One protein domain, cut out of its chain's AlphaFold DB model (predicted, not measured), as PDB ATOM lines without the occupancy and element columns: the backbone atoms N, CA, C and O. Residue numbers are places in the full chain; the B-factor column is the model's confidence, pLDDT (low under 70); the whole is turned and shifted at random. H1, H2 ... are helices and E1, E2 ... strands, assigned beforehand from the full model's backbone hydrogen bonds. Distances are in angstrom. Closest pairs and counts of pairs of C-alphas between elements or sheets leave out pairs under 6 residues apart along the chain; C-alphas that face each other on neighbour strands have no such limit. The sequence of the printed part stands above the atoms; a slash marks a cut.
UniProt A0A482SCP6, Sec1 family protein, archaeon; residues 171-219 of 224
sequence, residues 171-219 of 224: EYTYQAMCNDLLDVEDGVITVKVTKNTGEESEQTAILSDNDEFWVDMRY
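AT A GLANCE: This is residues 171 to 219 of the 224 residues of the protein "Sec1 family protein" of archaeon (UniProt A0A482SCP6). A long two-stranded hairpin, E1 and E2, makes the long axis of this domain, and two short helices, H1 and H2, lie beyond the open end of the hairpin, away from its turn at residues 195 to 199. The helices stand nearly at right angles and come near each other at Tyr 174 of H1 and Met 217 of H2, a loose head on a narrow two-stranded arm. The printed part has 49 residues, with two named helices and two named strands in the order H1, E1, E2, H2; the sheet, E1 - E2, is antiparallel, and the class is mixed, helices and strands. The whole is loose, with a radius of gyration of the C-alphas of 12.3 A and spans of 34 by 23 by 20 A.

HOW THE PARTS SIT: Start at H1, residues 174 to 181, and go on over a short link of 6 residues to E1, residues 188 to 194. A tight link of 5 residues then leads to E2, residues 200 to 206, and E1 and E2 form a hairpin. Look across it: the strands are antiparallel, with 156 degrees between their N-to-C directions, and C-alphas 190 and 204, which face each other, are 4.4 A apart. Among the backbone pairs within hydrogen-bond range are N 191 and O 203, at 2.9 A, and N 193 and O 201, at 2.8 A. H1 and E2 are apart. Another tight link of 5 residues takes you to H2, residues 212 to 217, which is apart from E1. H1 and H2 are close but not clearly touching, with 1 pair of C-alphas within 8 A: their closest C-alphas, those of Tyr 174 and Met 217, are 6.7 A apart. Their lines are about perpendicular, at 77 degrees. In both H1 and H2, every O i to N i+4 pair is within hydrogen-bond range.

IN THESE COORDINATES: Find C-alpha 174 at (-34.038, 22.451, 52.927); from there H1 runs 10.5 A to C-alpha 181. E1 begins at C-alpha 188, at (-44.629, 32.032, 48.517), and reaches C-alpha 194 after 19.6 A. E2 runs 20.1 A from C-alpha 200 to C-alpha 206. H2 runs 8.7 A from C-alpha 212 and ends at C-alpha 217, at (-38.318, 17.360, 53.180).

THE WHOLE: The two C-alphas farthest apart, those of Thr 197 and Tyr 219, are 33.8 A apart, while the first and last printed C-alphas, those of Glu 171 and Tyr 219, are 10.5 A apart. The printed part has no cut, and no link between named elements is long. In the B-factor column of this model you will find a mean pLDDT of 90.8 over the printed part, and no printed residue is under 70.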
ATOM      1  N   GLU A 171     -27.364  27.738  56.540       92.94
ATOM      2  CA  GLU A 171     -27.909  26.465  56.997       92.94
ATOM      3  C   GLU A 171     -28.280  25.580  55.800       92.94
ATOM      4  O   GLU A 171     -28.783  26.051  54.780       92.94
ATOM      5  N   TYR A 172     -28.029  24.276  55.923       93.75
ATOM      6  CA  TYR A 172     -28.146  23.322  54.817       93.75
ATOM      7  C   TYR A 172     -29.408  22.459  54.876       93.75
ATOM      8  O   TYR A 172     -29.606  21.592  54.021       93.75
ATOM      9  N   THR A 173     -30.272  22.678  55.865       94.50
ATOM     10  CA  THR A 173     -31.619  22.092  55.861       94.50
ATOM     11  C   THR A 173     -32.484  22.763  54.800       94.50
ATOM     12  O   THR A 173     -32.355  23.965  54.562       94.50
ATOM     13  N   TYR A 174     -33.350  21.991  54.138       93.69
ATOM     14  CA  TYR A 174     -34.038  22.451  52.927       93.69
ATOM     15  C   TYR A 174     -34.798  23.772  53.121       93.69
ATOM     16  O   TYR A 174     -34.623  24.708  52.345       93.69
ATOM     17  N   GLN A 175     -35.572  23.895  54.199       94.00
ATOM     18  CA  GLN A 175     -36.322  25.114  54.486       94.00
ATOM     19  C   GLN A 175     -35.436  26.304  54.833       94.00
ATOM     20  O   GLN A 175     -35.700  27.408  54.355       94.00
ATOM     21  N   ALA A 176     -34.411  26.105  55.661       93.75
ATOM     22  CA  ALA A 176     -33.519  27.193  56.040       93.75
ATOM     23  C   ALA A 176     -32.746  27.704  54.817       93.75
ATOM     24  O   ALA A 176     -32.707  28.906  54.583       93.75
ATOM     25  N   MET A 177     -32.259  26.789  53.973       93.88
ATOM     26  CA  MET A 177     -31.614  27.111  52.702       93.88
ATOM     27  C   MET A 177     -32.554  27.871  51.756       93.88
ATOM     28  O   MET A 177     -32.133  28.842  51.134       93.88
ATOM     29  N   CYS A 178     -33.827  27.471  51.647       92.75
ATOM     30  CA  CYS A 178     -34.805  28.215  50.850       92.75
ATOM     31  C   CYS A 178     -34.989  29.651  51.358       92.75
ATOM     32  O   CYS A 178     -34.999  30.561  50.541       92.75
ATOM     33  N   ASN A 179     -35.109  29.860  52.673       92.12
ATOM     34  CA  ASN A 179     -35.279  31.202  53.253       92.12
ATOM     35  C   ASN A 179     -34.001  32.058  53.199       92.12
ATOM     36  O   ASN A 179     -34.084  33.277  53.287       92.12
ATOM     37  N   ASP A 180     -32.833  31.428  53.084       93.56
ATOM     38  CA  ASP A 180     -31.537  32.102  52.974       93.56
ATOM     39  C   ASP A 180     -31.211  32.501  51.522       93.56
ATOM     40  O   ASP A 180     -30.692  33.586  51.266       93.56
ATOM     41  N   LEU A 181     -31.533  31.636  50.552       92.31
ATOM     42  CA  LEU A 181     -31.139  31.815  49.149       92.31
ATOM     43  C   LEU A 181     -32.240  32.375  48.241       92.31
ATOM     44  O   LEU A 181     -31.927  32.826  47.137       92.31
ATOM     45  N   LEU A 182     -33.510  32.292  48.645       92.38
ATOM     46  CA  LEU A 182     -34.658  32.710  47.840       92.38
ATOM     47  C   LEU A 182     -35.467  33.788  48.563       92.38
ATOM     48  O   LEU A 182     -35.562  33.800  49.787       92.38
ATOM     49  N   ASP A 183     -36.136  34.628  47.778       90.88
ATOM     50  CA  ASP A 183     -37.097  35.605  48.286       90.88
ATOM     51  C   ASP A 183     -38.414  34.892  48.639       90.88
ATOM     52  O   ASP A 183     -39.328  34.773  47.817       90.88
ATOM     53  N   VAL A 184     -38.480  34.341  49.855       91.06
ATOM     54  CA  VAL A 184     -39.691  33.722  50.410       91.06
ATOM     55  C   VAL A 184     -40.543  34.805  51.077       91.06
ATOM     56  O   VAL A 184     -40.201  35.292  52.153       91.06
ATOM     57  N   GLU A 185     -41.681  35.150  50.478       87.81
ATOM     58  CA  GLU A 185     -42.640  36.110  51.046       87.81
ATOM     59  C   GLU A 185     -43.919  35.379  51.467       87.81
ATOM     60  O   GLU A 185     -44.615  34.805  50.632       87.81
ATOM     61  N   ASP A 186     -44.221  35.353  52.771       84.62
ATOM     62  CA  ASP A 186     -45.402  34.676  53.341       84.62
ATOM     63  C   ASP A 186     -45.581  33.218  52.866       84.62
ATOM     64  O   ASP A 186     -46.687  32.738  52.606       84.62
ATOM     65  N   GLY A 187     -44.463  32.496  52.740       87.12
ATOM     66  CA  GLY A 187     -44.435  31.112  52.263       87.12
ATOM     67  C   GLY A 187     -44.585  30.967  50.747       87.12
ATOM     68  O   GLY A 187     -44.702  29.848  50.257       87.12
ATOM     69  N   VAL A 188     -44.570  32.055  49.981       92.00
ATOM     70  CA  VAL A 188     -44.629  32.032  48.517       92.00
ATOM     71  C   VAL A 188     -43.243  32.295  47.942       92.00
ATOM     72  O   VAL A 188     -42.574  33.252  48.318       92.00
ATOM     73  N   ILE A 189     -42.834  31.454  46.993       93.25
ATOM     74  CA  ILE A 189     -41.620  31.657  46.196       93.25
ATOM     75  C   ILE A 189     -41.982  31.794  44.726       93.25
ATOM     76  O   ILE A 189     -42.850  31.074  44.228       93.25
ATOM     77  N   THR A 190     -41.294  32.684  44.014       91.50
ATOM     78  CA  THR A 190     -41.393  32.796  42.552       91.50
ATOM     79  C   THR A 190     -40.008  32.670  41.938       91.50
ATOM     80  O   THR A 190     -39.127  33.486  42.191       91.50
ATOM     81  N   VAL A 191     -39.811  31.635  41.124       88.25
ATOM     82  CA  VAL A 191     -38.520  31.308  40.512       88.25
ATOM     83  C   VAL A 191     -38.631  31.401  38.997       88.25
ATOM     84  O   VAL A 191     -39.573  30.889  38.387       88.25
ATOM     85  N   LYS A 192     -37.640  32.037  38.371       88.12
ATOM     86  CA  LYS A 192     -37.489  32.047  36.914       88.12
ATOM     87  C   LYS A 192     -36.809  30.762  36.468       88.12
ATOM     88  O   LYS A 192     -35.689  30.465  36.872       88.12
ATOM     89  N   VAL A 193     -37.491  30.010  35.618       86.06
ATOM     90  CA  VAL A 193     -37.033  28.737  35.069       86.06
ATOM     91  C   VAL A 193     -36.829  28.896  33.570       86.06
ATOM     92  O   VAL A 193     -37.778  29.154  32.825       86.06
ATOM     93  N   THR A 194     -35.592  28.703  33.119       87.25
ATOM     94  CA  THR A 194     -35.265  28.605  31.695       87.25
ATOM     95  C   THR A 194     -35.482  27.168  31.239       87.25
ATOM     96  O   THR A 194     -34.829  26.239  31.717       87.25
ATOM     97  N   LYS A 195     -36.416  26.961  30.314       83.06
ATOM     98  CA  LYS A 195     -36.664  25.640  29.723       83.06
ATOM     99  C   LYS A 195     -35.533  25.265  28.768       83.06
ATOM    100  O   LYS A 195     -34.854  26.129  28.219       83.06
ATOM    101  N   ASN A 196     -35.413  23.974  28.455       83.75
ATOM    102  CA  ASN A 196     -34.461  23.467  27.452       83.75
ATOM    103  C   ASN A 196     -34.622  24.117  26.059       83.75
ATOM    104  O   ASN A 196     -33.712  24.042  25.240       83.75
ATOM    105  N   THR A 197     -35.770  24.742  25.782       85.00
ATOM    106  CA  THR A 197     -36.060  25.492  24.551       85.00
ATOM    107  C   THR A 197     -35.470  26.908  24.533       85.00
ATOM    108  O   THR A 197     -35.570  27.581  23.511       85.00
ATOM    109  N   GLY A 198     -34.867  27.372  25.634       83.25
ATOM    110  CA  GLY A 198     -34.379  28.745  25.807       83.25
ATOM    111  C   GLY A 198     -35.459  29.746  26.234       83.25
ATOM    112  O   GLY A 198     -35.153  30.914  26.442       83.25
ATOM    113  N   GLU A 199     -36.711  29.306  26.384       87.56
ATOM    114  CA  GLU A 199     -37.802  30.140  26.893       87.56
ATOM    115  C   GLU A 199     -37.719  30.279  28.416       87.56
ATOM    116  O   GLU A 199     -37.643  29.280  29.139       87.56
ATOM    117  N   GLU A 200     -37.782  31.515  28.907       88.69
ATOM    118  CA  GLU A 200     -37.939  31.809  30.330       88.69
ATOM    119  C   GLU A 200     -39.414  31.718  30.732       88.69
ATOM    120  O   GLU A 200     -40.306  32.206  30.036       88.69
ATOM    121  N   SER A 201     -39.679  31.086  31.869       87.88
ATOM    122  CA  SER A 201     -41.005  31.030  32.481       87.88
ATOM    123  C   SER A 201     -40.896  31.226  33.982       87.88
ATOM    124  O   SER A 201     -39.934  30.771  34.589       87.88
ATOM    125  N   GLU A 202     -41.880  31.879  34.586       90.06
ATOM    126  CA  GLU A 202     -41.966  32.004  36.040       90.06
ATOM    127  C   GLU A 202     -42.788  30.851  36.612       90.06
ATOM    128  O   GLU A 202     -43.831  30.477  36.068       90.06
ATOM    129  N   GLN A 203     -42.295  30.267  37.698       89.12
ATOM    130  CA  GLN A 203     -42.995  29.254  38.473       89.12
ATOM    131  C   GLN A 203     -43.148  29.747  39.904       89.12
ATOM    132  O   GLN A 203     -42.172  30.140  40.539       89.12
ATOM    133  N   THR A 204     -44.379  29.698  40.402       92.00
ATOM    134  CA  THR A 204     -44.706  30.051  41.780       92.00
ATOM    135  C   THR A 204     -45.020  28.784  42.561       92.00
ATOM    136  O   THR A 204     -45.790  27.945  42.086       92.00
ATOM    137  N   ALA A 205     -44.446  28.653  43.754       91.31
ATOM    138  CA  ALA A 205     -44.738  27.565  44.682       91.31
ATOM    139  C   ALA A 205     -45.127  28.121  46.057       91.31
ATOM    140  O   ALA A 205     -44.691  29.207  46.443       91.31
ATOM    141  N   ILE A 206     -45.969  27.372  46.773       92.62
ATOM    142  CA  ILE A 206     -46.451  27.713  48.115       92.62
ATOM    143  C   ILE A 206     -45.886  26.681  49.089       92.62
ATOM    144  O   ILE A 206     -46.236  25.505  49.026       92.62
ATOM    145  N   LEU A 207     -45.029  27.138  49.989       91.75
ATOM    146  CA  LEU A 207     -44.368  26.357  51.024       91.75
ATOM    147  C   LEU A 207     -45.258  26.361  52.272       91.75
ATOM    148  O   LEU A 207     -45.304  27.343  53.012       91.75
ATOM    149  N   SER A 208     -46.023  25.291  52.487       90.75
ATOM    150  CA  SER A 208     -46.965  25.210  53.612       90.75
ATOM    151  C   SER A 208     -47.173  23.779  54.098       90.75
ATOM    152  O   SER A 208     -46.908  22.830  53.366       90.75
ATOM    153  N   ASP A 209     -47.739  23.627  55.297       91.19
ATOM    154  CA  ASP A 209     -48.111  22.325  55.879       91.19
ATOM    155  C   ASP A 209     -49.153  21.538  55.054       91.19
ATOM    156  O   ASP A 209     -49.411  20.373  55.342       91.19
ATOM    157  N   ASN A 210     -49.761  22.149  54.029       90.88
ATOM    158  CA  ASN A 210     -50.673  21.456  53.113       90.88
ATOM    159  C   ASN A 210     -49.945  20.661  52.015       90.88
ATOM    160  O   ASN A 210     -50.594  19.909  51.287       90.88
ATOM    161  N   ASP A 211     -48.634  20.850  51.864       93.00
ATOM    162  CA  ASP A 211     -47.796  20.100  50.933       93.00
ATOM    163  C   ASP A 211     -47.039  19.005  51.701       93.00
ATOM    164  O   ASP A 211     -46.103  19.277  52.454       93.00
ATOM    165  N   GLU A 212     -47.465  17.752  51.520       93.88
ATOM    166  CA  GLU A 212     -46.879  16.576  52.179       93.88
ATOM    167  C   GLU A 212     -45.388  16.416  51.846       93.88
ATOM    168  O   GLU A 212     -44.585  16.108  52.725       93.88
ATOM    169  N   PHE A 213     -44.988  16.716  50.604       92.81
ATOM    170  CA  PHE A 213     -43.588  16.633  50.197       92.81
ATOM    171  C   PHE A 213     -42.743  17.708  50.884       92.81
ATOM    172  O   PHE A 213     -41.635  17.428  51.346       92.81
ATOM    173  N   TRP A 214     -43.266  18.931  50.991       93.56
ATOM    174  CA  TRP A 214     -42.603  19.996  51.744       93.56
ATOM    175  C   TRP A 214     -42.413  19.609  53.214       93.56
ATOM    176  O   TRP A 214     -41.308  19.743  53.741       93.56
ATOM    177  N   VAL A 215     -43.458  19.096  53.867       94.12
ATOM    178  CA  VAL A 215     -43.407  18.676  55.278       94.12
ATOM    179  C   VAL A 215     -42.364  17.577  55.500       94.12
ATOM    180  O   VAL A 215     -41.592  17.665  56.458       94.12
ATOM    181  N   ASP A 216     -42.285  16.597  54.602       94.50
ATOM    182  CA  ASP A 216     -41.320  15.498  54.703       94.50
ATOM    183  C   ASP A 216     -39.865  15.957  54.493       94.50
ATOM    184  O   ASP A 216     -38.936  15.438  55.126       94.50
ATOM    185  N   MET A 217     -39.654  16.944  53.616       93.88
ATOM    186  CA  MET A 217     -38.318  17.360  53.180       93.88
ATOM    187  C   MET A 217     -37.745  18.562  53.936       93.88
ATOM    188  O   MET A 217     -36.523  18.699  53.995       93.88
ATOM    189  N   ARG A 218     -38.572  19.438  54.520       93.19
ATOM    190  CA  ARG A 218     -38.154  20.767  55.020       93.19
ATOM    191  C   ARG A 218     -36.990  20.769  56.016       93.19
ATOM    192  O   ARG A 218     -36.195  21.704  56.009       93.19
ATOM    193  N   TYR A 219     -36.853  19.722  56.830       94.00
ATOM    194  CA  TYR A 219     -35.768  19.596  57.815       94.00
ATOM    195  C   TYR A 219     -34.670  18.611  57.410       94.00
ATOM    196  O   TYR A 219     -33.741  18.375  58.185       94.00
TER     197      TYR A 219